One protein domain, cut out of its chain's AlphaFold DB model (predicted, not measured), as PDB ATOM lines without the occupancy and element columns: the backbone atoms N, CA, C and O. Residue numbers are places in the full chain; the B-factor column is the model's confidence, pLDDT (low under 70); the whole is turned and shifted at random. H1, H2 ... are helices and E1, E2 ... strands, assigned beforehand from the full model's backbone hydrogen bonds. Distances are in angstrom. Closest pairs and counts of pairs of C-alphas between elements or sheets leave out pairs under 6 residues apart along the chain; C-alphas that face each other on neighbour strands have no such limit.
ATOM      1  N   VAL A   6      18.133 -29.250 -54.983       63.94
ATOM      2  CA  VAL A   6      18.523 -28.583 -53.743       63.94
ATOM      3  C   VAL A   6      19.959 -28.126 -53.933       63.94
ATOM      4  O   VAL A   6      20.830 -28.960 -54.181       63.94
ATOM      5  N   ARG A   7      20.213 -26.820 -53.846       67.81
ATOM      6  CA  ARG A   7      21.564 -26.261 -53.914       67.81
ATOM      7  C   ARG A   7      21.977 -25.810 -52.521       67.81
ATOM      8  O   ARG A   7      21.354 -24.928 -51.941       67.81
ATOM      9  N   VAL A   8      23.016 -26.431 -51.970       69.06
ATOM     10  CA  VAL A   8      23.649 -25.939 -50.744       69.06
ATOM     11  C   VAL A   8      24.483 -24.722 -51.129       69.06
ATOM     12  O   VAL A   8      25.382 -24.828 -51.958       69.06
ATOM     13  N   MET A   9      24.139 -23.565 -50.571       67.62
ATOM     14  CA  MET A   9      24.775 -22.279 -50.882       67.62
ATOM     15  C   MET A   9      25.941 -21.971 -49.942       67.62
ATOM     16  O   MET A   9      26.787 -21.143 -50.255       67.62
ATOM     17  N   GLY A  10      25.987 -22.636 -48.787       60.16
ATOM     18  CA  GLY A  10      27.067 -22.512 -47.817       60.16
ATOM     19  C   GLY A  10      26.750 -23.261 -46.529       60.16
ATOM     20  O   GLY A  10      25.593 -23.586 -46.256       60.16
ATOM     21  N   ALA A  11      27.780 -23.531 -45.735       74.25
ATOM     22  CA  ALA A  11      27.657 -24.107 -44.404       74.25
ATOM     23  C   ALA A  11      28.599 -23.357 -43.456       74.25
ATOM     24  O   ALA A  11      29.780 -23.207 -43.756       74.25
ATOM     25  N   ASN A  12      28.069 -22.882 -42.333       64.31
ATOM     26  CA  ASN A  12      28.789 -22.103 -41.330       64.31
ATOM     27  C   ASN A  12      28.658 -22.776 -39.964       64.31
ATOM     28  O   ASN A  12      27.634 -23.382 -39.675       64.31
ATOM     29  N   VAL A  13      29.642 -22.618 -39.081       67.69
ATOM     30  CA  VAL A  13      29.484 -23.010 -37.671       67.69
ATOM     31  C   VAL A  13      28.406 -22.133 -37.024       67.69
ATOM     32  O   VAL A  13      28.359 -20.921 -37.261       67.69
ATOM     33  N   ALA A  14      27.516 -22.727 -36.227       68.38
ATOM     34  CA  ALA A  14      26.455 -21.987 -35.547       68.38
ATOM     35  C   ALA A  14      27.017 -21.212 -34.340       68.38
ATOM     36  O   ALA A  14      26.895 -21.646 -33.198       68.38
ATOM     37  N   GLY A  15      27.635 -20.057 -34.597       68.75
ATOM     38  CA  GLY A  15      28.115 -19.141 -33.555       68.75
ATOM     39  C   GLY A  15      28.985 -19.828 -32.493       68.75
ATOM     40  O   GLY A  15      29.947 -20.510 -32.835       68.75
ATOM     41  N   ASP A  16      28.615 -19.661 -31.220       54.56
ATOM     42  CA  ASP A  16      29.353 -20.136 -30.035       54.56
ATOM     43  C   ASP A  16      29.231 -21.653 -29.778       54.56
ATOM     44  O   ASP A  16      29.658 -22.149 -28.735       54.56
ATOM     45  N   GLN A  17      28.610 -22.405 -30.691       60.94
ATOM     46  CA  GLN A  17      28.407 -23.848 -30.560       60.94
ATOM     47  C   GLN A  17      29.172 -24.575 -31.675       60.94
ATOM     48  O   GLN A  17      28.612 -24.791 -32.753       60.94
ATOM     49  N   PRO A  18      30.443 -24.961 -31.437       57.81
ATOM     50  CA  PRO A  18      31.303 -25.575 -32.456       57.81
ATOM     51  C   PRO A  18      30.758 -26.910 -32.985       57.81
ATOM     52  O   PRO A  18      31.099 -27.319 -34.090       57.81
ATOM     53  N   ASP A  19      29.861 -27.547 -32.232       68.50
ATOM     54  CA  ASP A  19      29.238 -28.828 -32.574       68.50
ATOM     55  C   ASP A  19      28.034 -28.683 -33.523       68.50
ATOM     56  O   ASP A  19      27.397 -29.670 -33.892       68.50
ATOM     57  N   LYS A  20      27.692 -27.451 -33.919       69.56
ATOM     58  CA  LYS A  20      26.546 -27.145 -34.775       69.56
ATOM     59  C   LYS A  20      26.960 -26.500 -36.085       69.56
ATOM     60  O   LYS A  20      27.811 -25.617 -36.128       69.56
ATOM     61  N   THR A  21      26.239 -26.850 -37.145       74.94
ATOM     62  CA  THR A  21      26.404 -26.254 -38.474       74.94
ATOM     63  C   THR A  21      25.090 -25.633 -38.945       74.94
ATOM     64  O   THR A  21      24.055 -26.292 -38.979       74.94
ATOM     65  N   VAL A  22      25.131 -24.360 -39.329       77.62
ATOM     66  CA  VAL A  22      24.080 -23.677 -40.084       77.62
ATOM     67  C   VAL A  22      24.321 -23.925 -41.563       77.62
ATOM     68  O   VAL A  22      25.340 -23.507 -42.104       77.62
ATOM     69  N   VAL A  23      23.372 -24.573 -42.232       73.69
ATOM     70  CA  VAL A  23      23.440 -24.830 -43.674       73.69
ATOM     71  C   VAL A  23      22.455 -23.914 -44.391       73.69
ATOM     72  O   VAL A  23      21.264 -23.916 -44.084       73.69
ATOM     73  N   LEU A  24      22.948 -23.137 -45.355       75.75
ATOM     74  CA  LEU A  24      22.116 -22.325 -46.235       75.75
ATOM     75  C   LEU A  24      21.757 -23.135 -47.480       75.75
ATOM     76  O   LEU A  24      22.636 -23.626 -48.192       75.75
ATOM     77  N   VAL A  25      20.463 -23.255 -47.757       76.94
ATOM     78  CA  VAL A  25      19.941 -24.092 -48.838       76.94
ATOM     79  C   VAL A  25      19.011 -23.278 -49.731       76.94
ATOM     80  O   VAL A  25      18.048 -22.689 -49.252       76.94
ATOM     81  N   HIS A  26      19.270 -23.288 -51.038       77.12
ATOM     82  CA  HIS A  26      18.342 -22.822 -52.064       77.12
ATOM     83  C   HIS A  26      17.556 -24.005 -52.629       77.12
ATOM     84  O   HIS A  26      18.122 -24.991 -53.110       77.12
ATOM     85  N   LEU A  27      16.231 -23.897 -52.584       72.31
ATOM     86  CA  LEU A  27      15.323 -24.836 -53.231       72.31
ATOM     87  C   LEU A  27      15.033 -24.316 -54.641       72.31
ATOM     88  O   LEU A  27      14.380 -23.288 -54.786       72.31
ATOM     89  N   VAL A  28      15.524 -25.014 -55.668       66.19
ATOM     90  CA  VAL A  28      15.354 -24.607 -57.068       66.19
ATOM     91  C   VAL A  28      14.213 -25.423 -57.699       66.19
ATOM     92  O   VAL A  28      14.320 -26.654 -57.811       66.19
ATOM     93  N   PRO A  29      13.095 -24.787 -58.089       61.12
ATOM     94  CA  PRO A  29      12.013 -25.462 -58.797       61.12
ATOM     95  C   PRO A  29      12.409 -25.699 -60.259       61.12
ATOM     96  O   PRO A  29      12.848 -24.779 -60.936       61.12
ATOM     97  N   MET A  30      12.262 -26.932 -60.760       56.81
ATOM     98  CA  MET A  30      12.726 -27.258 -62.117       56.81
ATOM     99  C   MET A  30      11.759 -26.844 -63.239       56.81
ATOM    100  O   MET A  30      12.241 -26.446 -64.288       56.81
ATOM    101  N   HIS A  31      10.429 -26.914 -63.069       54.25
ATOM    102  CA  HIS A  31       9.495 -26.744 -64.207       54.25
ATOM    103  C   HIS A  31       8.109 -26.173 -63.860       54.25
ATOM    104  O   HIS A  31       7.168 -26.333 -64.632       54.25
ATOM    105  N   VAL A  32       7.940 -25.535 -62.703       56.66
ATOM    106  CA  VAL A  32       6.653 -24.924 -62.332       56.66
ATOM    107  C   VAL A  32       6.908 -23.458 -62.036       56.66
ATOM    108  O   VAL A  32       7.828 -23.162 -61.274       56.66
ATOM    109  N   ASN A  33       6.098 -22.568 -62.618       59.09
ATOM    110  CA  ASN A  33       5.977 -21.188 -62.152       59.09
ATOM    111  C   ASN A  33       5.754 -21.250 -60.641       59.09
ATOM    112  O   ASN A  33       4.708 -21.711 -60.189       59.09
ATOM    113  N   PHE A  34       6.775 -20.892 -59.863       69.94
ATOM    114  CA  PHE A  34       6.723 -20.997 -58.414       69.94
ATOM    115  C   PHE A  34       5.866 -19.844 -57.895       69.94
ATOM    116  O   PHE A  34       6.346 -18.770 -57.547       69.94
ATOM    117  N   ASP A  35       4.554 -20.035 -57.963       76.12
ATOM    118  CA  ASP A  35       3.591 -19.022 -57.580       76.12
ATOM    119  C   ASP A  35       3.576 -18.807 -56.056       76.12
ATOM    120  O   ASP A  35       4.088 -19.605 -55.258       76.12
ATOM    121  N   LYS A  36       2.980 -17.687 -55.627       75.88
ATOM    122  CA  LYS A  36       2.894 -17.320 -54.204       75.88
ATOM    123  C   LYS A  36       2.206 -18.406 -53.364       75.88
ATOM    124  O   LYS A  36       2.565 -18.594 -52.204       75.88
ATOM    125  N   ALA A  37       1.253 -19.145 -53.940       80.19
ATOM    126  CA  ALA A  37       0.557 -20.237 -53.261       80.19
ATOM    127  C   ALA A  37       1.490 -21.430 -52.992       80.19
ATOM    128  O   ALA A  37       1.544 -21.944 -51.873       80.19
ATOM    129  N   THR A  38       2.285 -21.826 -53.986       79.81
ATOM    130  CA  THR A  38       3.289 -22.889 -53.873       79.81
ATOM    131  C   THR A  38       4.387 -22.509 -52.881       79.81
ATOM    132  O   THR A  38       4.799 -23.342 -52.065       79.81
ATOM    133  N   ALA A  39       4.818 -21.244 -52.891       79.69
ATOM    134  CA  ALA A  39       5.757 -20.712 -51.910       79.69
ATOM    135  C   ALA A  39       5.206 -20.808 -50.481       79.69
ATOM    136  O   ALA A  39       5.891 -21.315 -49.590       79.69
ATOM    137  N   LEU A  40       3.951 -20.397 -50.265       82.25
ATOM    138  CA  LEU A  40       3.306 -20.417 -48.950       82.25
ATOM    139  C   LEU A  40       3.093 -21.844 -48.423       82.25
ATOM    140  O   LEU A  40       3.369 -22.123 -47.256       82.25
ATOM    141  N   LEU A  41       2.666 -22.775 -49.279       82.31
ATOM    142  CA  LEU A  41       2.519 -24.187 -48.911       82.31
ATOM    143  C   LEU A  41       3.867 -24.832 -48.572       82.31
ATOM    144  O   LEU A  41       3.964 -25.625 -47.630       82.31
ATOM    145  N   THR A  42       4.921 -24.478 -49.309       80.31
ATOM    146  CA  THR A  42       6.282 -24.961 -49.040       80.31
ATOM    147  C   THR A  42       6.805 -24.403 -47.720       80.31
ATOM    148  O   THR A  42       7.323 -25.164 -46.905       80.31
ATOM    149  N   PHE A  43       6.588 -23.111 -47.462       83.31
ATOM    150  CA  PHE A  43       6.899 -22.447 -46.198       83.31
ATOM    151  C   PHE A  43       6.231 -23.134 -45.000       83.31
ATOM    152  O   PHE A  43       6.907 -23.524 -44.046       83.31
ATOM    153  N   GLN A  44       4.919 -23.375 -45.076       83.25
ATOM    154  CA  GLN A  44       4.172 -24.073 -44.026       83.25
ATOM    155  C   GLN A  44       4.651 -25.518 -43.842       83.25
ATOM    156  O   GLN A  44       4.754 -26.008 -42.715       83.25
ATOM    157  N   SER A  45       4.964 -26.214 -44.937       82.56
ATOM    158  CA  SER A  45       5.440 -27.603 -44.901       82.56
ATOM    159  C   SER A  45       6.833 -27.729 -44.288       82.56
ATOM    160  O   SER A  45       7.096 -28.694 -43.572       82.56
ATOM    161  N   LEU A  46       7.710 -26.751 -44.533       82.12
ATOM    162  CA  LEU A  46       9.009 -26.649 -43.876       82.12
ATOM    163  C   LEU A  46       8.806 -26.460 -42.370       82.12
ATOM    164  O   LEU A  46       9.263 -27.292 -41.590       82.12
ATOM    165  N   TRP A  47       8.038 -25.448 -41.956       83.44
ATOM    166  CA  TRP A  47       7.864 -25.131 -40.533       83.44
ATOM    167  C   TRP A  47       7.158 -26.233 -39.729       83.44
ATOM    168  O   TRP A  47       7.459 -26.452 -38.560       83.44
ATOM    169  N   SER A  48       6.260 -26.981 -40.375       81.62
ATOM    170  CA  SER A  48       5.598 -28.156 -39.789       81.62
ATOM    171  C   SER A  48       6.416 -29.453 -39.891       81.62
ATOM    172  O   SER A  48       5.891 -30.522 -39.587       81.62
ATOM    173  N   LYS A  49       7.682 -29.382 -40.335       76.56
ATOM    174  CA  LYS A  49       8.586 -30.526 -40.575       76.56
ATOM    175  C   LYS A  49       7.969 -31.634 -41.449       76.56
ATOM    176  O   LYS A  49       8.369 -32.791 -41.368       76.56
ATOM    177  N   LYS A  50       7.021 -31.289 -42.329       74.94
ATOM    178  CA  LYS A  50       6.414 -32.222 -43.299       74.94
ATOM    179  C   LYS A  50       7.358 -32.569 -44.450       74.94
ATOM    180  O   LYS A  50       7.142 -33.555 -45.148       74.94
ATOM    181  N   ILE A  51       8.391 -31.754 -44.668       70.06
ATOM    182  CA  ILE A  51       9.480 -32.051 -45.600       70.06
ATOM    183  C   ILE A  51      10.595 -32.728 -44.807       70.06
ATOM    184  O   ILE A  51      11.342 -32.065 -44.089       70.06
ATOM    185  N   SER A  52      10.690 -34.049 -44.939       63.50
ATOM    186  CA  SER A  52      11.703 -34.848 -44.254       63.50
ATOM    187  C   SER A  52      13.068 -34.691 -44.924       63.50
ATOM    188  O   SER A  52      13.272 -35.138 -46.056       63.50
ATOM    189  N   LEU A  53      14.026 -34.099 -44.213       71.56
ATOM    190  CA  LEU A  53      15.444 -34.223 -44.554       71.56
ATOM    191  C   LEU A  53      15.959 -35.568 -44.035       71.56
ATOM    192  O   LEU A  53      15.536 -36.020 -42.975       71.56
ATOM    193  N   LYS A  54      16.850 -36.230 -44.786       71.81
ATOM    194  CA  LYS A  54      17.408 -37.527 -44.372       71.81
ATOM    195  C   LYS A  54      18.214 -37.354 -43.074       71.81
ATOM    196  O   LYS A  54      19.276 -36.727 -43.134       71.81
ATOM    197  N   PRO A  55      17.791 -37.952 -41.944       69.50
ATOM    198  CA  PRO A  55      18.489 -37.783 -40.667       69.50
ATOM    199  C   PRO A  55      19.909 -38.356 -40.689       69.50
ATOM    200  O   PRO A  55      20.797 -37.844 -40.024       69.50
ATOM    201  N   SER A  56      20.163 -39.369 -41.526       69.19
ATOM    202  CA  SER A  56      21.501 -39.937 -41.725       69.19
ATOM    203  C   SER A  56      22.506 -38.979 -42.375       69.19
ATOM    204  O   SER A  56      23.699 -39.259 -42.347       69.19
ATOM    205  N   VAL A  57      22.037 -37.882 -42.982       68.19
ATOM    206  CA  VAL A  57      22.879 -36.894 -43.674       68.19
ATOM    207  C   VAL A  57      22.992 -35.599 -42.870       68.19
ATOM    208  O   VAL A  57      24.073 -35.030 -42.799       68.19
ATOM    209  N   PHE A  58      21.892 -35.137 -42.266       67.50
ATOM    210  CA  PHE A  58      21.826 -33.828 -41.602       67.50
ATOM    211  C   PHE A  58      21.675 -33.892 -40.075       67.50
ATOM    212  O   PHE A  58      21.752 -32.851 -39.430       67.50
ATOM    213  N   GLY A  59      21.473 -35.078 -39.490       75.44
ATOM    214  CA  GLY A  59      21.112 -35.216 -38.078       75.44
ATOM    215  C   GLY A  59      19.746 -34.599 -37.758       75.44
ATOM    216  O   GLY A  59      18.923 -34.370 -38.652       75.44
TER     217      GLY A  59
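This is residues 6 to 59 of the 468 residues of the protein "Protein kinase domain-containing protein" of Aegilops tauschii subsp. strangulata (UniProt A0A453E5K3). A long, narrow hairpin of two strands, E1 and E2, runs on into a loop that turns the chain back, so that helix H1 returns in roughly the reverse direction of E2, well off from the hairpin, and a last short turn, H2, stands clear of both strands and of H1. The arrangement is open, with few contacts beyond the hairpin: residues 30 to 41, 44 to 49 and 52 to 57 stand free. The printed part has 54 residues, with two named strands and then two named helices in the order E1, E2, H1, H2; the sheet is E1 - E2, antiparallel, and the class is mixed, helices and strands. The whole is loose, with a radius of gyration of the C-alphas of 13.7 A, and elongated, spanning 39 by 22 by 21 A.

E1, residues 6 to 14, and E2, residues 17 to 28, are antiparallel neighbours and form a hairpin, with 160 degrees between their directions. The C-alphas of Ala 11 and Val 23, which face each other, are 4.3 A apart. N 9 and O 24 are within hydrogen-bond range at 2.8 A, and N 22 and O 12 at 2.7 A. E1 bends by 60 degrees at residue 9. H1, residues 36 to 47, is apart from E1. H2, residues 55 to 58, is apart from E1, from E2 and from H1. In H1 every O i to N i+4 pair is within hydrogen-bond range; H2 is too short for such a pair, and its 1 pair of O i and N i+3 is not within range.

E1 begins at C-alpha 6, at (18.523, -28.583, -53.743), and measures 20.9 A from first to last C-alpha. E2, the longest strand with 12 residues, measures 29.6 A and ends at C-alpha 28, at (15.354, -24.607, -57.068). H1 has 12 residues and measures 16.5 A. H2 has four residues, measures 5.3 A and ends at C-alpha 58, at (21.826, -33.828, -41.602).

The two C-alphas farthest apart, those of Asp 16 and His 31, are 40.1 A apart. The printed part has no cut. The link from E1 to E2 is tight, with 2 residues; the links from E2 to H1 and from H1 to H2 are short, with 7 residues each. The mean pLDDT of the printed part is 71.2, and 26 residues are under 70: residues 6 to 10, 12 to 20, 28 to 34, 52 and 55 to 58.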